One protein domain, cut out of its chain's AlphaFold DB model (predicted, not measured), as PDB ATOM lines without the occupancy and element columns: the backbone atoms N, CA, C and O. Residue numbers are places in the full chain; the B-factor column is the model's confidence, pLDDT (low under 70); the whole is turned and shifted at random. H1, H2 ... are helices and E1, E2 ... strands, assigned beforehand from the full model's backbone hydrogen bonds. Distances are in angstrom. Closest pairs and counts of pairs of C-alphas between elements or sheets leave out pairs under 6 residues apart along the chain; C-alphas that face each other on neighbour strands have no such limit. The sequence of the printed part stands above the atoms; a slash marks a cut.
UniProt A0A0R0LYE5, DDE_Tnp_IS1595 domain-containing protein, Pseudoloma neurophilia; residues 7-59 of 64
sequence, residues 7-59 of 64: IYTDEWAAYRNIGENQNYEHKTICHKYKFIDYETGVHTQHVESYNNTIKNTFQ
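What this domain is: This is residues 7 to 59 of the 64 residues of the protein "DDE_Tnp_IS1595 domain-containing protein" of Pseudoloma neurophilia (UniProt A0A0R0LYE5). A small two-stranded parallel ribbon, E1 and E2, has one helix, H1, packed on its E1 side and running crosswise to E1, with E1 in the middle between E2 and H1. Two long loops without a named element make up much of the rest: residues 11 to 23 lead from the end of E1 back to the start of E2, and residues 30 to 43 make a loop at the other end of the ribbon before H1. The printed part has 53 residues, with two named strands and then one named helix along the chain, in the order E1, E2, H1. The class is mixed, helices and strands, with under half of the residues in named elements. The whole is compact, with a radius of gyration of the C-alphas of 10.9 A, and it spans 28 by 20 by 16 A.

Where its parts are: E1 is residues 7 to 10, from C-alpha 7 at (11.222, 21.577, 7.900), and measures 10.3 A from first to last C-alpha. Residues 11 to 23 follow with no named element. E2 is residues 24 to 29, 16.2 A long, beginning at C-alpha 24 at (7.110, 25.890, 4.511). Residues 30 to 43 again hold no named element. H1 is residues 44 to 58, 20.2 A long, and ends at C-alpha 58 at (8.936, 14.507, -2.502).

How they stand to each other: E1 and E2 are parallel neighbours, with 31 degrees between their directions. The C-alphas of Tyr 8 and Lys 27 face each other at 4.8 A. N 7 and O 25 are 2.8 A apart, and N 29 and O 9 are 2.9 A apart, both within hydrogen-bond range. E1 and H1 have 8 pairs of C-alphas within 8 A. Their closest C-alphas are those of Thr 9 and Val 47, at 5.9 A, and their centres are 7.8 A apart. E2 and H1 have 1 such pair, the C-alphas of Ile 29 and Thr 44 at 7.9 A, and their centres are 12.3 A apart. In H1, 9 of 11 O i to N i+4 pairs are within hydrogen-bond range.

The domain as a whole: The two C-alphas farthest apart are those of Gln 22 and Tyr 33, at 30.8 A; each lies in a stretch with no named element. The links E1 to E2, of 13 residues, and E2 to H1, of 14 residues, are both long. The printed part has no cut. The mean pLDDT of the printed part is 75.6, and confidence is under 70 at residues 21 to 22, 31 to 38, 40 and 58 to 59.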
ATOM      1  N   ILE A   7      10.753  22.918   8.245       85.25
ATOM      2  CA  ILE A   7      11.222  21.577   7.900       85.25
ATOM      3  C   ILE A   7      12.745  21.573   7.996       85.25
ATOM      4  O   ILE A   7      13.405  22.347   7.307       85.25
ATOM      5  N   TYR A   8      13.291  20.682   8.821       85.50
ATOM      6  CA  TYR A   8      14.726  20.424   8.894       85.50
ATOM      7  C   TYR A   8      15.060  19.160   8.100       85.50
ATOM      8  O   TYR A   8      14.433  18.125   8.328       85.50
ATOM      9  N   THR A   9      16.035  19.240   7.195       83.81
ATOM     10  CA  THR A   9      16.601  18.075   6.492       83.81
ATOM     11  C   THR A   9      18.118  18.065   6.570       83.81
ATOM     12  O   THR A   9      18.738  19.023   7.031       83.81
ATOM     13  N   ASP A  10      18.734  16.996   6.076       82.00
ATOM     14  CA  ASP A  10      20.160  17.032   5.764       82.00
ATOM     15  C   ASP A  10      20.431  17.884   4.502       82.00
ATOM     16  O   ASP A  10      19.508  18.336   3.814       82.00
ATOM     17  N   GLU A  11      21.712  18.129   4.223       81.69
ATOM     18  CA  GLU A  11      22.203  19.021   3.161       81.69
ATOM     19  C   GLU A  11      22.160  18.400   1.748       81.69
ATOM     20  O   GLU A  11      22.781  18.911   0.812       81.69
ATOM     21  N   TRP A  12      21.462  17.278   1.554       83.12
ATOM     22  CA  TRP A  12      21.417  16.604   0.264       83.12
ATOM     23  C   TRP A  12      20.651  17.416  -0.786       83.12
ATOM     24  O   TRP A  12      19.540  17.901  -0.565       83.12
ATOM     25  N   ALA A  13      21.233  17.523  -1.986       80.75
ATOM     26  CA  ALA A  13      20.713  18.350  -3.080       80.75
ATOM     27  C   ALA A  13      19.272  17.996  -3.495       80.75
ATOM     28  O   ALA A  13      18.535  18.857  -3.973       80.75
ATOM     29  N   ALA A  14      18.870  16.744  -3.265       80.19
ATOM     30  CA  ALA A  14      17.514  16.228  -3.416       80.19
ATOM     31  C   ALA A  14      16.431  17.071  -2.718       80.19
ATOM     32  O   ALA A  14      15.298  17.102  -3.186       80.19
ATOM     33  N   TYR A  15      16.777  17.728  -1.609       81.31
ATOM     34  CA  TYR A  15      15.845  18.463  -0.756       81.31
ATOM     35  C   TYR A  15      15.770  19.956  -1.057       81.31
ATOM     36  O   TYR A  15      14.979  20.667  -0.442       81.31
ATOM     37  N   ARG A  16      16.560  20.451  -2.014       79.69
ATOM     38  CA  ARG A  16      16.653  21.884  -2.322       79.69
ATOM     39  C   ARG A  16      15.322  22.504  -2.766       79.69
ATOM     40  O   ARG A  16      15.135  23.706  -2.616       79.69
ATOM     41  N   ASN A  17      14.405  21.689  -3.282       78.62
ATOM     42  CA  ASN A  17      13.085  22.106  -3.755       78.62
ATOM     43  C   ASN A  17      11.997  22.138  -2.659       78.62
ATOM     44  O   ASN A  17      10.899  22.626  -2.912       78.62
ATOM     45  N   ILE A  18      12.268  21.659  -1.434       78.44
ATOM     46  CA  ILE A  18      11.268  21.631  -0.347       78.44
ATOM     47  C   ILE A  18      10.822  23.048   0.036       78.44
ATOM     48  O   ILE A  18       9.638  23.273   0.284       78.44
ATOM     49  N   GLY A  19      11.757  24.001   0.049       70.12
ATOM     50  CA  GLY A  19      11.493  25.411   0.354       70.12
ATOM     51  C   GLY A  19      10.938  26.237  -0.812       70.12
ATOM     52  O   GLY A  19      10.608  27.402  -0.611       70.12
ATOM     53  N   GLU A  20      10.821  25.677  -2.022       71.88
ATOM     54  CA  GLU A  20      10.249  26.407  -3.169       71.88
ATOM     55  C   GLU A  20       8.730  26.570  -3.043       71.88
ATOM     56  O   GLU A  20       8.150  27.521  -3.567       71.88
ATOM     57  N   ASN A  21       8.078  25.687  -2.282       65.62
ATOM     58  CA  ASN A  21       6.702  25.895  -1.863       65.62
ATOM     59  C   ASN A  21       6.689  26.900  -0.704       65.62
ATOM     60  O   ASN A  21       7.065  26.558   0.415       65.62
ATOM     61  N   GLN A  22       6.181  28.116  -0.949       65.62
ATOM     62  CA  GLN A  22       6.095  29.240   0.013       65.62
ATOM     63  C   GLN A  22       5.321  28.930   1.313       65.62
ATOM     64  O   GLN A  22       5.120  29.790   2.168       65.62
ATOM     65  N   ASN A  23       4.828  27.707   1.450       80.69
ATOM     66  CA  ASN A  23       4.048  27.224   2.569       80.69
ATOM     67  C   ASN A  23       4.887  26.627   3.705       80.69
ATOM     68  O   ASN A  23       4.315  26.334   4.758       80.69
ATOM     69  N   TYR A  24       6.197  26.439   3.508       81.94
ATOM     70  CA  TYR A  24       7.110  25.890   4.511       81.94
ATOM     71  C   TYR A  24       8.453  26.622   4.481       81.94
ATOM     72  O   TYR A  24       8.947  26.984   3.418       81.94
ATOM     73  N   GLU A  25       9.062  26.802   5.650       85.12
ATOM     74  CA  GLU A  25      10.450  27.257   5.753       85.12
ATOM     75  C   GLU A  25      11.357  26.027   5.769       85.12
ATOM     76  O   GLU A  25      11.153  25.113   6.569       85.12
ATOM     77  N   HIS A  26      12.351  25.974   4.885       86.12
ATOM     78  CA  HIS A  26      13.286  24.854   4.814       86.12
ATOM     79  C   HIS A  26      14.631  25.241   5.424       86.12
ATOM     80  O   HIS A  26      15.224  26.252   5.052       86.12
ATOM     81  N   LYS A  27      15.109  24.426   6.366       85.94
ATOM     82  CA  LYS A  27      16.428  24.537   6.993       85.94
ATOM     83  C   LYS A  27      17.194  23.235   6.827       85.94
ATOM     84  O   LYS A  27      16.612  22.151   6.799       85.94
ATOM     85  N   THR A  28      18.513  23.342   6.768       83.81
ATOM     86  CA  THR A  28      19.411  22.192   6.655       83.81
ATOM     87  C   THR A  28      20.292  22.070   7.888       83.81
ATOM     88  O   THR A  28      20.688  23.082   8.465       83.81
ATOM     89  N   ILE A  29      20.614  20.839   8.284       79.00
ATOM     90  CA  ILE A  29      21.565  20.554   9.362       79.00
ATOM     91  C   ILE A  29      22.745  19.719   8.854       79.00
ATOM     92  O   ILE A  29      22.578  18.781   8.074       79.00
ATOM     93  N   CYS A  30      23.949  20.043   9.328       76.12
ATOM     94  CA  CYS A  30      25.158  19.296   8.995       76.12
ATOM     95  C   CYS A  30      25.390  18.166  10.013       76.12
ATOM     96  O   CYS A  30      25.667  18.412  11.188       76.12
ATOM     97  N   HIS A  31      25.333  16.909   9.561       65.50
ATOM     98  CA  HIS A  31      25.474  15.713  10.411       65.50
ATOM     99  C   HIS A  31      26.924  15.362  10.781       65.50
ATOM    100  O   HIS A  31      27.174  14.381  11.479       65.50
ATOM    101  N   LYS A  32      27.909  16.130  10.310       66.69
ATOM    102  CA  LYS A  32      29.301  15.665  10.259       66.69
ATOM    103  C   LYS A  32      29.971  15.497  11.631       66.69
ATOM    104  O   LYS A  32      30.887  14.689  11.744       66.69
ATOM    105  N   TYR A  33      29.540  16.235  12.660       59.34
ATOM    106  CA  TYR A  33      30.284  16.305  13.931       59.34
ATOM    107  C   TYR A  33      29.440  16.365  15.212       59.34
ATOM    108  O   TYR A  33      30.012  16.375  16.302       59.34
ATOM    109  N   LYS A  34      28.106  16.463  15.129       64.44
ATOM    110  CA  LYS A  34      27.269  16.828  16.286       64.44
ATOM    111  C   LYS A  34      25.982  15.990  16.312       64.44
ATOM    112  O   LYS A  34      25.232  15.997  15.347       64.44
ATOM    113  N   PHE A  35      25.713  15.291  17.420       64.19
ATOM    114  CA  PHE A  35      24.441  14.574  17.666       64.19
ATOM    115  C   PHE A  35      23.262  15.524  17.954       64.19
ATOM    116  O   PHE A  35      22.093  15.160  17.830       64.19
ATOM    117  N   ILE A  36      23.591  16.749  18.358       67.31
ATOM    118  CA  ILE A  36      22.673  17.862  18.561       67.31
ATOM    119  C   ILE A  36      23.287  19.032  17.818       67.31
ATOM    120  O   ILE A  36      24.440  19.391  18.072       67.31
ATOM    121  N   ASP A  37      22.544  19.642  16.907       68.88
ATOM    122  CA  ASP A  37      23.012  20.885  16.333       68.88
ATOM    123  C   ASP A  37      22.936  21.999  17.389       68.88
ATOM    124  O   ASP A  37      21.857  22.446  17.750       68.88
ATOM    125  N   TYR A  38      24.081  22.428  17.930       68.44
ATOM    126  CA  TYR A  38      24.121  23.437  19.000       68.44
ATOM    127  C   TYR A  38      23.589  24.824  18.600       68.44
ATOM    128  O   TYR A  38      23.318  25.625  19.488       68.44
ATOM    129  N   GLU A  39      23.453  25.126  17.305       70.00
ATOM    130  CA  GLU A  39      22.944  26.425  16.842       70.00
ATOM    131  C   GLU A  39      21.413  26.449  16.821       70.00
ATOM    132  O   GLU A  39      20.793  27.457  17.150       70.00
ATOM    133  N   THR A  40      20.794  25.319  16.485       69.19
ATOM    134  CA  THR A  40      19.335  25.176  16.372       69.19
ATOM    135  C   THR A  40      18.705  24.380  17.519       69.19
ATOM    136  O   THR A  40      17.485  24.389  17.676       69.19
ATOM    137  N   GLY A  41      19.510  23.678  18.320       74.94
ATOM    138  CA  GLY A  41      19.074  22.728  19.349       74.94
ATOM    139  C   GLY A  41      18.469  21.433  18.787       74.94
ATOM    140  O   GLY A  41      17.923  20.631  19.545       74.94
ATOM    141  N   VAL A  42      18.525  21.219  17.469       75.69
ATOM    142  CA  VAL A  42      17.840  20.105  16.804       75.69
ATOM    143  C   VAL A  42      18.617  18.802  16.986       75.69
ATOM    144  O   VAL A  42      19.810  18.711  16.695       75.69
ATOM    145  N   HIS A  43      17.915  17.762  17.435       79.19
ATOM    146  CA  HIS A  43      18.457  16.409  17.519       79.19
ATOM    147  C   HIS A  43      18.532  15.770  16.130       79.19
ATOM    148  O   HIS A  43      17.516  15.634  15.442       79.19
ATOM    149  N   THR A  44      19.718  15.299  15.748       71.56
ATOM    150  CA  THR A  44      19.957  14.742  14.408       71.56
ATOM    151  C   THR A  44      19.143  13.478  14.124       71.56
ATOM    152  O   THR A  44      18.664  13.314  13.007       71.56
ATOM    153  N   GLN A  45      18.875  12.646  15.139       74.94
ATOM    154  CA  GLN A  45      18.019  11.454  15.005       74.94
ATOM    155  C   GLN A  45      16.588  11.782  14.554       74.94
ATOM    156  O   GLN A  45      15.976  11.027  13.799       74.94
ATOM    157  N   HIS A  46      16.035  12.908  15.018       76.38
ATOM    158  CA  HIS A  46      14.675  13.299  14.652       76.38
ATOM    159  C   HIS A  46      14.614  13.716  13.178       76.38
ATOM    160  O   HIS A  46      13.669  13.371  12.473       76.38
ATOM    161  N   VAL A  47      15.660  14.399  12.704       77.25
ATOM    162  CA  VAL A  47      15.807  14.780  11.296       77.25
ATOM    163  C   VAL A  47      16.009  13.553  10.412       77.25
ATOM    164  O   VAL A  47      15.327  13.429   9.403       77.25
ATOM    165  N   GLU A  48      16.849  12.592  10.806       76.38
ATOM    166  CA  GLU A  48      17.053  11.354  10.037       76.38
ATOM    167  C   GLU A  48      15.762  10.542   9.872       76.38
ATOM    168  O   GLU A  48      15.438  10.094   8.769       76.38
ATOM    169  N   SER A  49      14.988  10.392  10.953       77.38
ATOM    170  CA  SER A  49      13.681   9.731  10.897       77.38
ATOM    171  C   SER A  49      12.733  10.456   9.934       77.38
ATOM    172  O   SER A  49      12.063   9.823   9.113       77.38
ATOM    173  N   TYR A  50      12.735  11.791   9.971       79.00
ATOM    174  CA  TYR A  50      11.876  12.619   9.133       79.00
ATOM    175  C   TYR A  50      12.299  12.631   7.656       79.00
ATOM    176  O   TYR A  50      11.440  12.613   6.769       79.00
ATOM    177  N   ASN A  51      13.600  12.558   7.361       77.19
ATOM    178  CA  ASN A  51      14.129  12.509   5.997       77.19
ATOM    179  C   ASN A  51      13.581  11.304   5.214       77.19
ATOM    180  O   ASN A  51      13.313  11.430   4.019       77.19
ATOM    181  N   ASN A  52      13.321  10.163   5.864       77.31
ATOM    182  CA  ASN A  52      12.661   9.014   5.226       77.31
ATOM    183  C   ASN A  52      11.200   9.292   4.841       77.31
ATOM    184  O   ASN A  52      10.739   8.860   3.779       77.31
ATOM    185  N   THR A  53      10.461  10.031   5.668       79.69
ATOM    186  CA  THR A  53       9.098  10.472   5.337       79.69
ATOM    187  C   THR A  53       9.112  11.463   4.174       79.69
ATOM    188  O   THR A  53       8.300  11.355   3.253       79.69
ATOM    189  N   ILE A  54      10.071  12.394   4.172       78.00
ATOM    190  CA  ILE A  54      10.248  13.382   3.103       78.00
ATOM    191  C   ILE A  54      10.612  12.707   1.786       78.00
ATOM    192  O   ILE A  54      10.009  13.038   0.769       78.00
ATOM    193  N   LYS A  55      11.530  11.729   1.796       76.75
ATOM    194  CA  LYS A  55      11.874  10.938   0.602       76.75
ATOM    195  C   LYS A  55      10.614  10.361  -0.030       76.75
ATOM    196  O   LYS A  55      10.350  10.646  -1.184       76.75
ATOM    197  N   ASN A  56       9.763   9.689   0.741       72.50
ATOM    198  CA  ASN A  56       8.505   9.140   0.217       72.50
ATOM    199  C   ASN A  56       7.517  10.197  -0.310       72.50
ATOM    200  O   ASN A  56       6.698   9.882  -1.168       72.50
ATOM    201  N   THR A  57       7.575  11.429   0.200       72.75
ATOM    202  CA  THR A  57       6.624  12.498  -0.150       72.75
ATOM    203  C   THR A  57       7.071  13.310  -1.371       72.75
ATOM    204  O   THR A  57       6.244  13.663  -2.204       72.75
ATOM    205  N   PHE A  58       8.371  13.606  -1.484       68.06
ATOM    206  CA  PHE A  58       8.936  14.507  -2.502       68.06
ATOM    207  C   PHE A  58       9.804  13.797  -3.547       68.06
ATOM    208  O   PHE A  58      10.070  14.352  -4.609       68.06
ATOM    209  N   GLN A  59      10.228  12.567  -3.270       63.34
ATOM    210  CA  GLN A  59      10.907  11.683  -4.210       63.34
ATOM    211  C   GLN A  59      10.215  10.319  -4.181       63.34
ATOM    212  O   GLN A  59      10.754   9.378  -3.589       63.34
TER     213      GLN A  59